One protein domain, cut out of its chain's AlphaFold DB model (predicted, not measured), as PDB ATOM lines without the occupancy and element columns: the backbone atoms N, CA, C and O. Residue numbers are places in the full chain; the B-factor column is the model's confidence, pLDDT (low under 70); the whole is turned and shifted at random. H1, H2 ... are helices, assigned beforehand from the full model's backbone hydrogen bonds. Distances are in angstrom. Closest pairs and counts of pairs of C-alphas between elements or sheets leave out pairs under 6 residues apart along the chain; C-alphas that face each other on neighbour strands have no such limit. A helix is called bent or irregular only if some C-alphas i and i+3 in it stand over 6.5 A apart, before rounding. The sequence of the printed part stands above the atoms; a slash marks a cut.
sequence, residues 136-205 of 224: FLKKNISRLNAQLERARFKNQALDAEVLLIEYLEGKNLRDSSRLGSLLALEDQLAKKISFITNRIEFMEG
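What this domain is: This is residues 136 to 205 of the 224 residues of a protein of Prunus avium (UniProt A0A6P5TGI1). Two long helices, H1 and H2, cross nearly at right angles as a lopsided X, close to an L in outline, with their long arms, residues 136 to 155 of H1 and 189 to 204 of H2, sticking out free. The crossing lies near Ala 160 of H1 and Leu 185 of H2, and beyond it the two shorter arms are joined by the loop of residues 169 to 175. The printed part has 70 residues with two named helices, H1 then H2, and no named strand; its class is all helix. It is extended, with a radius of gyration of the C-alphas of 17.3 A, and flat, spanning 49 by 45 by 16 A.

How they stand to each other: The longest helix is H1, residues 136 to 168, and H2, residues 176 to 204, is close but not clearly touching it, with 2 pairs of C-alphas within 8 A. Their closest C-alphas are those of Ala 160 and Leu 185, 6.4 A apart. Their lines are about perpendicular, at 87 degrees, and their centres are 18.4 A apart. In H1 every O i to N i+4 pair is within hydrogen-bond range; in H2 23 of 25 are.

Where its parts are: H1 measures 48.3 A from C-alpha 136 at (22.726, 13.722, -1.047) to C-alpha 168 at (3.478, 57.872, 2.986). H2 measures 42.6 A from its first C-alpha to C-alpha 204 at (12.604, 48.798, 32.575). H2 is irregular, but only just: C-alphas 177 and 180 are 6.8 A apart, and its line is a rough one.

The domain as a whole: The two C-alphas farthest apart are those of Phe 136 and Gly 170, at 51.3 A. The printed part has no cut, and the link from H1 to H2, 7 residues, is short. The mean pLDDT of the printed part is 82.3; residues 172 to 182 and residue 205 are under 70.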
ATOM      1  N   PHE A 136      22.031  12.500  -0.643       84.50
ATOM      2  CA  PHE A 136      22.726  13.722  -1.047       84.50
ATOM      3  C   PHE A 136      21.820  14.674  -1.837       84.50
ATOM      4  O   PHE A 136      21.756  15.868  -1.539       84.50
ATOM      5  N   LEU A 137      21.078  14.155  -2.822       87.06
ATOM      6  CA  LEU A 137      20.148  14.961  -3.615       87.06
ATOM      7  C   LEU A 137      19.012  15.520  -2.757       87.06
ATOM      8  O   LEU A 137      18.737  16.712  -2.840       87.06
ATOM      9  N   LYS A 138      18.406  14.705  -1.885       90.00
ATOM     10  CA  LYS A 138      17.382  15.173  -0.936       90.00
ATOM     11  C   LYS A 138      17.906  16.296  -0.040       90.00
ATOM     12  O   LYS A 138      17.249  17.327   0.088       90.00
ATOM     13  N   LYS A 139      19.107  16.131   0.528       88.62
ATOM     14  CA  LYS A 139      19.761  17.159   1.353       88.62
ATOM     15  C   LYS A 139      19.988  18.451   0.567       88.62
ATOM     16  O   LYS A 139      19.732  19.536   1.080       88.62
ATOM     17  N   ASN A 140      20.429  18.349  -0.686       89.19
ATOM     18  CA  ASN A 140      20.614  19.516  -1.547       89.19
ATOM     19  C   ASN A 140      19.304  20.217  -1.894       89.19
ATOM     20  O   ASN A 140      19.265  21.440  -1.829       89.19
ATOM     21  N   ILE A 141      18.251  19.468  -2.224       93.62
ATOM     22  CA  ILE A 141      16.922  20.030  -2.492       93.62
ATOM     23  C   ILE A 141      16.417  20.776  -1.257       93.62
ATOM     24  O   ILE A 141      16.033  21.932  -1.365       93.62
ATOM     25  N   SER A 142      16.502  20.163  -0.074       95.94
ATOM     26  CA  SER A 142      16.131  20.811   1.189       95.94
ATOM     27  C   SER A 142      16.926  22.101   1.430       95.94
ATOM     28  O   SER A 142      16.338  23.140   1.727       95.94
ATOM     29  N   ARG A 143      18.248  22.073   1.222       94.62
ATOM     30  CA  ARG A 143      19.105  23.261   1.346       94.62
ATOM     31  C   ARG A 143      18.705  24.372   0.374       94.62
ATOM     32  O   ARG A 143      18.636  25.528   0.787       94.62
ATOM     33  N   LEU A 144      18.464  24.032  -0.892       95.00
ATOM     34  CA  LEU A 144      18.054  24.989  -1.922       95.00
ATOM     35  C   LEU A 144      16.667  25.565  -1.626       95.00
ATOM     36  O   LEU A 144      16.489  26.773  -1.727       95.00
ATOM     37  N   ASN A 145      15.722  24.746  -1.166       96.06
ATOM     38  CA  ASN A 145      14.401  25.212  -0.746       96.06
ATOM     39  C   ASN A 145      14.504  26.179   0.439       96.06
ATOM     40  O   ASN A 145      13.914  27.249   0.408       96.06
ATOM     41  N   ALA A 146      15.330  25.881   1.445       95.75
ATOM     42  CA  ALA A 146      15.557  26.804   2.558       95.75
ATOM     43  C   ALA A 146      16.231  28.120   2.122       95.75
ATOM     44  O   ALA A 146      16.060  29.161   2.753       95.75
ATOM     45  N   GLN A 147      17.057  28.103   1.073       95.69
ATOM     46  CA  GLN A 147      17.597  29.331   0.480       95.69
ATOM     47  C   GLN A 147      16.519  30.108  -0.281       95.69
ATOM     48  O   GLN A 147      16.456  31.327  -0.142       95.69
ATOM     49  N   LEU A 148      15.654  29.410  -1.018       96.88
ATOM     50  CA  LEU A 148      14.531  30.002  -1.735       96.88
ATOM     51  C   LEU A 148      13.547  30.682  -0.778       96.88
ATOM     52  O   LEU A 148      13.202  31.836  -1.001       96.88
ATOM     53  N   GLU A 149      13.159  30.022   0.311       94.88
ATOM     54  CA  GLU A 149      12.253  30.608   1.308       94.88
ATOM     55  C   GLU A 149      12.871  31.829   1.996       94.88
ATOM     56  O   GLU A 149      12.206  32.843   2.179       94.88
ATOM     57  N   ARG A 150      14.178  31.804   2.283       93.88
ATOM     58  CA  ARG A 150      14.880  32.996   2.790       93.88
ATOM     59  C   ARG A 150      14.883  34.145   1.787       93.88
ATOM     60  O   ARG A 150      14.755  35.294   2.197       93.88
ATOM     61  N   ALA A 151      15.048  33.858   0.498       93.19
ATOM     62  CA  ALA A 151      14.970  34.879  -0.542       93.19
ATOM     63  C   ALA A 151      13.543  35.437  -0.669       93.19
ATOM     64  O   ALA A 151      13.376  36.648  -0.738       93.19
ATOM     65  N   ARG A 152      12.517  34.580  -0.610       90.44
ATOM     66  CA  ARG A 152      11.103  34.990  -0.607       90.44
ATOM     67  C   ARG A 152      10.767  35.878   0.579       90.44
ATOM     68  O   ARG A 152      10.183  36.931   0.377       90.44
ATOM     69  N   PHE A 153      11.191  35.496   1.781       86.81
ATOM     70  CA  PHE A 153      10.979  36.298   2.983       86.81
ATOM     71  C   PHE A 153      11.627  37.684   2.869       86.81
ATOM     72  O   PHE A 153      11.012  38.688   3.211       86.81
ATOM     73  N   LYS A 154      12.853  37.759   2.334       87.81
ATOM     74  CA  LYS A 154      13.518  39.045   2.070       87.81
ATOM     75  C   LYS A 154      12.762  39.884   1.044       87.81
ATOM     76  O   LYS A 154      12.595  41.074   1.268       87.81
ATOM     77  N   ASN A 155      12.300  39.272  -0.043       90.31
ATOM     78  CA  ASN A 155      11.517  39.977  -1.053       90.31
ATOM     79  C   ASN A 155      10.204  40.504  -0.463       90.31
ATOM     80  O   ASN A 155       9.912  41.672  -0.632       90.31
ATOM     81  N   GLN A 156       9.485  39.695   0.319       84.06
ATOM     82  CA  GLN A 156       8.264  40.127   1.007       84.06
ATOM     83  C   GLN A 156       8.513  41.285   1.977       84.06
ATOM     84  O   GLN A 156       7.687  42.185   2.071       84.06
ATOM     85  N   ALA A 157       9.640  41.279   2.695       81.62
ATOM     86  CA  ALA A 157      10.015  42.386   3.573       81.62
ATOM     87  C   ALA A 157      10.301  43.678   2.787       81.62
ATOM     88  O   ALA A 157       9.901  44.752   3.225       81.62
ATOM     89  N   LEU A 158      10.949  43.574   1.622       85.81
ATOM     90  CA  LEU A 158      11.173  44.713   0.728       85.81
ATOM     91  C   LEU A 158       9.866  45.206   0.093       85.81
ATOM     92  O   LEU A 158       9.641  46.407   0.038       85.81
ATOM     93  N   ASP A 159       8.980  44.303  -0.332       81.94
ATOM     94  CA  ASP A 159       7.663  44.657  -0.879       81.94
ATOM     95  C   ASP A 159       6.823  45.407   0.170       81.94
ATOM     96  O   ASP A 159       6.197  46.421  -0.131       81.94
ATOM     97  N   ALA A 160       6.861  44.944   1.422       76.69
ATOM     98  CA  ALA A 160       6.258  45.607   2.574       76.69
ATOM     99  C   ALA A 160       6.804  47.031   2.794       76.69
ATOM    100  O   ALA A 160       6.036  47.965   3.023       76.69
ATOM    101  N   GLU A 161       8.122  47.207   2.701       80.94
ATOM    102  CA  GLU A 161       8.777  48.511   2.831       80.94
ATOM    103  C   GLU A 161       8.392  49.463   1.688       80.94
ATOM    104  O   GLU A 161       8.031  50.612   1.935       80.94
ATOM    105  N   VAL A 162       8.380  48.971   0.445       83.81
ATOM    106  CA  VAL A 162       7.951  49.746  -0.729       83.81
ATOM    107  C   VAL A 162       6.498  50.198  -0.585       83.81
ATOM    108  O   VAL A 162       6.196  51.365  -0.834       83.81
ATOM    109  N   LEU A 163       5.602  49.315  -0.137       78.31
ATOM    110  CA  LEU A 163       4.196  49.659   0.097       78.31
ATOM    111  C   LEU A 163       4.029  50.749   1.161       78.31
ATOM    112  O   LEU A 163       3.204  51.647   0.990       78.31
ATOM    113  N   LEU A 164       4.812  50.693   2.241       76.50
ATOM    114  CA  LEU A 164       4.794  51.727   3.275       76.50
ATOM    115  C   LEU A 164       5.243  53.084   2.715       76.50
ATOM    116  O   LEU A 164       4.598  54.095   2.985       76.50
ATOM    117  N   ILE A 165       6.309  53.109   1.911       82.69
ATOM    118  CA  ILE A 165       6.793  54.336   1.262       82.69
ATOM    119  C   ILE A 165       5.716  54.915   0.336       82.69
ATOM    120  O   ILE A 165       5.394  56.096   0.439       82.69
ATOM    121  N   GLU A 166       5.098  54.094  -0.518       80.69
ATOM    122  CA  GLU A 166       4.030  54.545  -1.421       80.69
ATOM    123  C   GLU A 166       2.818  55.122  -0.672       80.69
ATOM    124  O   GLU A 166       2.209  56.090  -1.141       80.69
ATOM    125  N   TYR A 167       2.475  54.546   0.484       73.69
ATOM    126  CA  TYR A 167       1.418  55.060   1.354       73.69
ATOM    127  C   TYR A 167       1.772  56.433   1.933       73.69
ATOM    128  O   TYR A 167       0.957  57.354   1.861       73.69
ATOM    129  N   LEU A 168       2.993  56.592   2.456       78.44
ATOM    130  CA  LEU A 168       3.478  57.872   2.986       78.44
ATOM    131  C   LEU A 168       3.537  58.963   1.904       78.44
ATOM    132  O   LEU A 168       3.318  60.134   2.199       78.44
ATOM    133  N   GLU A 169       3.775  58.583   0.648       84.06
ATOM    134  CA  GLU A 169       3.748  59.481  -0.513       84.06
ATOM    135  C   GLU A 169       2.325  59.829  -1.002       84.06
ATOM    136  O   GLU A 169       2.172  60.590  -1.959       84.06
ATOM    137  N   GLY A 170       1.269  59.293  -0.376       70.75
ATOM    138  CA  GLY A 170      -0.125  59.622  -0.694       70.75
ATOM    139  C   GLY A 170      -0.654  59.003  -1.994       70.75
ATOM    140  O   GLY A 170      -1.643  59.489  -2.554       70.75
ATOM    141  N   LYS A 171      -0.023  57.937  -2.505       71.12
ATOM    142  CA  LYS A 171      -0.483  57.233  -3.715       71.12
ATOM    143  C   LYS A 171      -1.772  56.441  -3.419       71.12
ATOM    144  O   LYS A 171      -1.886  55.756  -2.409       71.12
ATOM    145  N   ASN A 172      -2.776  56.558  -4.295       59.41
ATOM    146  CA  ASN A 172      -4.156  56.102  -4.053       59.41
ATOM    147  C   ASN A 172      -4.290  54.559  -4.066       59.41
ATOM    148  O   ASN A 172      -4.039  53.914  -5.084       59.41
ATOM    149  N   LEU A 173      -4.724  53.973  -2.945       60.03
ATOM    150  CA  LEU A 173      -4.815  52.527  -2.693       60.03
ATOM    151  C   LEU A 173      -6.191  51.937  -3.062       60.03
ATOM    152  O   LEU A 173      -6.922  51.460  -2.197       60.03
ATOM    153  N   ARG A 174      -6.578  51.956  -4.341       58.28
ATOM    154  CA  ARG A 174      -7.847  51.334  -4.796       58.28
ATOM    155  C   ARG A 174      -7.699  49.923  -5.368       58.28
ATOM    156  O   ARG A 174      -8.665  49.375  -5.892       58.28
ATOM    157  N   ASP A 175      -6.514  49.327  -5.267       62.06
ATOM    158  CA  ASP A 175      -6.243  48.020  -5.860       62.06
ATOM    159  C   ASP A 175      -6.579  46.872  -4.897       62.06
ATOM    160  O   ASP A 175      -5.876  46.621  -3.918       62.06
ATOM    161  N   SER A 176      -7.654  46.141  -5.202       57.19
ATOM    162  CA  SER A 176      -8.147  44.991  -4.423       57.19
ATOM    163  C   SER A 176      -7.093  43.879  -4.254       57.19
ATOM    164  O   SER A 176      -7.075  43.177  -3.243       57.19
ATOM    165  N   SER A 177      -6.133  43.762  -5.184       60.00
ATOM    166  CA  SER A 177      -5.034  42.784  -5.090       60.00
ATOM    167  C   SER A 177      -4.021  43.091  -3.973       60.00
ATOM    168  O   SER A 177      -3.323  42.188  -3.511       60.00
ATOM    169  N   ARG A 178      -3.964  44.343  -3.489       62.91
ATOM    170  CA  ARG A 178      -3.021  44.805  -2.455       62.91
ATOM    171  C   ARG A 178      -3.553  44.664  -1.028       62.91
ATOM    172  O   ARG A 178      -2.772  44.755  -0.082       62.91
ATOM    173  N   LEU A 179      -4.842  44.362  -0.858       64.88
ATOM    174  CA  LEU A 179      -5.489  44.227   0.453       64.88
ATOM    175  C   LEU A 179      -4.869  43.095   1.294       64.88
ATOM    176  O   LEU A 179      -4.631  43.256   2.487       64.88
ATOM    177  N   GLY A 180      -4.512  41.978   0.648       69.06
ATOM    178  CA  GLY A 180      -3.810  40.873   1.309       69.06
ATOM    179  C   GLY A 180      -2.392  41.235   1.770       69.06
ATOM    180  O   GLY A 180      -1.932  40.729   2.789       69.06
ATOM    181  N   SER A 181      -1.715  42.146   1.062       69.06
ATOM    182  CA  SER A 181      -0.386  42.640   1.461       69.06
ATOM    183  C   SER A 181      -0.475  43.628   2.630       69.06
ATOM    184  O   SER A 181       0.403  43.641   3.487       69.06
ATOM    185  N   LEU A 182      -1.566  44.402   2.708       69.44
ATOM    186  CA  LEU A 182      -1.880  45.308   3.819       69.44
ATOM    187  C   LEU A 182      -2.171  44.559   5.127       69.44
ATOM    188  O   LEU A 182      -1.617  44.912   6.163       69.44
ATOM    189  N   LEU A 183      -2.961  43.483   5.073       74.31
ATOM    190  CA  LEU A 183      -3.220  42.631   6.244       74.31
ATOM    191  C   LEU A 183      -1.946  41.920   6.735       74.31
ATOM    192  O   LEU A 183      -1.720  41.782   7.935       74.31
ATOM    193  N   ALA A 184      -1.075  41.496   5.812       74.38
ATOM    194  CA  ALA A 184       0.218  40.910   6.167       74.38
ATOM    195  C   ALA A 184       1.162  41.936   6.822       74.38
ATOM    196  O   ALA A 184       1.919  41.590   7.729       74.38
ATOM    197  N   LEU A 185       1.113  43.194   6.375       74.25
ATOM    198  CA  LEU A 185       1.837  44.308   6.985       74.25
ATOM    199  C   LEU A 185       1.348  44.605   8.404       74.25
ATOM    200  O   LEU A 185       2.175  44.798   9.289       74.25
ATOM    201  N   GLU A 186       0.036  44.597   8.631       79.62
ATOM    202  CA  GLU A 186      -0.571  44.799   9.950       79.62
ATOM    203  C   GLU A 186      -0.097  43.743  10.963       79.62
ATOM    204  O   GLU A 186       0.394  44.095  12.036       79.62
ATOM    205  N   ASP A 187      -0.128  42.457  10.591       81.69
ATOM    206  CA  ASP A 187       0.383  41.357  11.424       81.69
ATOM    207  C   ASP A 187       1.893  41.492  11.708       81.69
ATOM    208  O   ASP A 187       2.352  41.273  12.834       81.69
ATOM    209  N   GLN A 188       2.689  41.910  10.716       79.56
ATOM    210  CA  GLN A 188       4.113  42.189  10.927       79.56
ATOM    211  C   GLN A 188       4.348  43.376  11.867       79.56
ATOM    212  O   GLN A 188       5.266  43.324  12.693       79.56
ATOM    213  N   LEU A 189       3.546  44.437  11.750       81.94
ATOM    214  CA  LEU A 189       3.648  45.620  12.597       81.94
ATOM    215  C   LEU A 189       3.287  45.269  14.044       81.94
ATOM    216  O   LEU A 189       4.054  45.583  14.948       81.94
ATOM    217  N   ALA A 190       2.194  44.528  14.250       87.19
ATOM    218  CA  ALA A 190       1.760  44.055  15.561       87.19
ATOM    219  C   ALA A 190       2.833  43.195  16.250       87.19
ATOM    220  O   ALA A 190       3.142  43.408  17.423       87.19
ATOM    221  N   LYS A 191       3.478  42.279  15.512       87.00
ATOM    222  CA  LYS A 191       4.597  41.462  16.023       87.00
ATOM    223  C   LYS A 191       5.832  42.289  16.378       87.00
ATOM    224  O   LYS A 191       6.521  41.978  17.347       87.00
ATOM    225  N   LYS A 192       6.151  43.321  15.590       87.44
ATOM    226  CA  LYS A 192       7.269  44.226  15.898       87.44
ATOM    227  C   LYS A 192       6.967  45.095  17.116       87.44
ATOM    228  O   LYS A 192       7.858  45.262  17.941       87.44
ATOM    229  N   ILE A 193       5.739  45.602  17.234       92.69
ATOM    230  CA  ILE A 193       5.281  46.362  18.400       92.69
ATOM    231  C   ILE A 193       5.402  45.490  19.647       92.69
ATOM    232  O   ILE A 193       6.120  45.879  20.554       92.69
ATOM    233  N   SER A 194       4.835  44.278  19.658       93.44
ATOM    234  CA  SER A 194       4.918  43.394  20.830       93.44
ATOM    235  C   SER A 194       6.355  43.012  21.195       93.44
ATOM    236  O   SER A 194       6.710  42.999  22.368       93.44
ATOM    237  N   PHE A 195       7.223  42.767  20.209       92.06
ATOM    238  CA  PHE A 195       8.643  42.520  20.466       92.06
ATOM    239  C   PHE A 195       9.343  43.726  21.107       92.06
ATOM    240  O   PHE A 195      10.160  43.549  22.010       92.06
ATOM    241  N   ILE A 196       9.054  44.942  20.635       93.31
ATOM    242  CA  ILE A 196       9.618  46.174  21.197       93.31
ATOM    243  C   ILE A 196       9.061  46.416  22.600       93.31
ATOM    244  O   ILE A 196       9.858  46.659  23.498       93.31
ATOM    245  N   THR A 197       7.751  46.276  22.810       92.94
ATOM    246  CA  THR A 197       7.101  46.398  24.123       92.94
ATOM    247  C   THR A 197       7.720  45.434  25.133       92.94
ATOM    248  O   THR A 197       8.235  45.880  26.150       92.94
ATOM    249  N   ASN A 198       7.835  44.145  24.796       91.94
ATOM    250  CA  ASN A 198       8.470  43.151  25.669       91.94
ATOM    251  C   ASN A 198       9.944  43.481  25.963       91.94
ATOM    252  O   ASN A 198      10.459  43.182  27.037       91.94
ATOM    253  N   ARG A 199      10.664  44.071  24.997       91.44
ATOM    254  CA  ARG A 199      12.047  44.519  25.215       91.44
ATOM    255  C   ARG A 199      12.127  45.741  26.121       91.44
ATOM    256  O   ARG A 199      13.094  45.829  26.866       91.44
ATOM    257  N   ILE A 200      11.177  46.667  26.022       92.94
ATOM    258  CA  ILE A 200      11.077  47.834  26.904       92.94
ATOM    259  C   ILE A 200      10.792  47.351  28.327       92.94
ATOM    260  O   ILE A 200      11.594  47.636  29.205       92.94
ATOM    261  N   GLU A 201       9.779  46.504  28.524       90.88
ATOM    262  CA  GLU A 201       9.440  45.903  29.826       90.88
ATOM    263  C   GLU A 201      10.631  45.154  30.450       90.88
ATOM    264  O   GLU A 201      10.944  45.322  31.628       90.88
ATOM    265  N   PHE A 202      11.361  44.373  29.645       89.56
ATOM    266  CA  PHE A 202      12.568  43.674  30.090       89.56
ATOM    267  C   PHE A 202      13.697  44.627  30.518       89.56
ATOM    268  O   PHE A 202      14.464  44.300  31.421       89.56
ATOM    269  N   MET A 203      13.837  45.778  29.852       83.88
ATOM    270  CA  MET A 203      14.855  46.780  30.179       83.88
ATOM    271  C   MET A 203      14.440  47.687  31.343       83.88
ATOM    272  O   MET A 203      15.316  48.158  32.064       83.88
ATOM    273  N   GLU A 204      13.143  47.937  31.519       81.56
ATOM    274  CA  GLU A 204      12.604  48.798  32.575       81.56
ATOM    275  C   GLU A 204      12.506  48.088  33.929       81.56
ATOM    276  O   GLU A 204      12.534  48.764  34.950       81.56
ATOM    277  N   GLY A 205      12.482  46.749  33.976       66.69
ATOM    278  CA  GLY A 205      12.637  45.995  35.226       66.69
ATOM    279  C   GLY A 205      11.631  46.370  36.321       66.69
ATOM    280  O   GLY A 205      11.997  46.380  37.494       66.69
TER     281      GLY A 205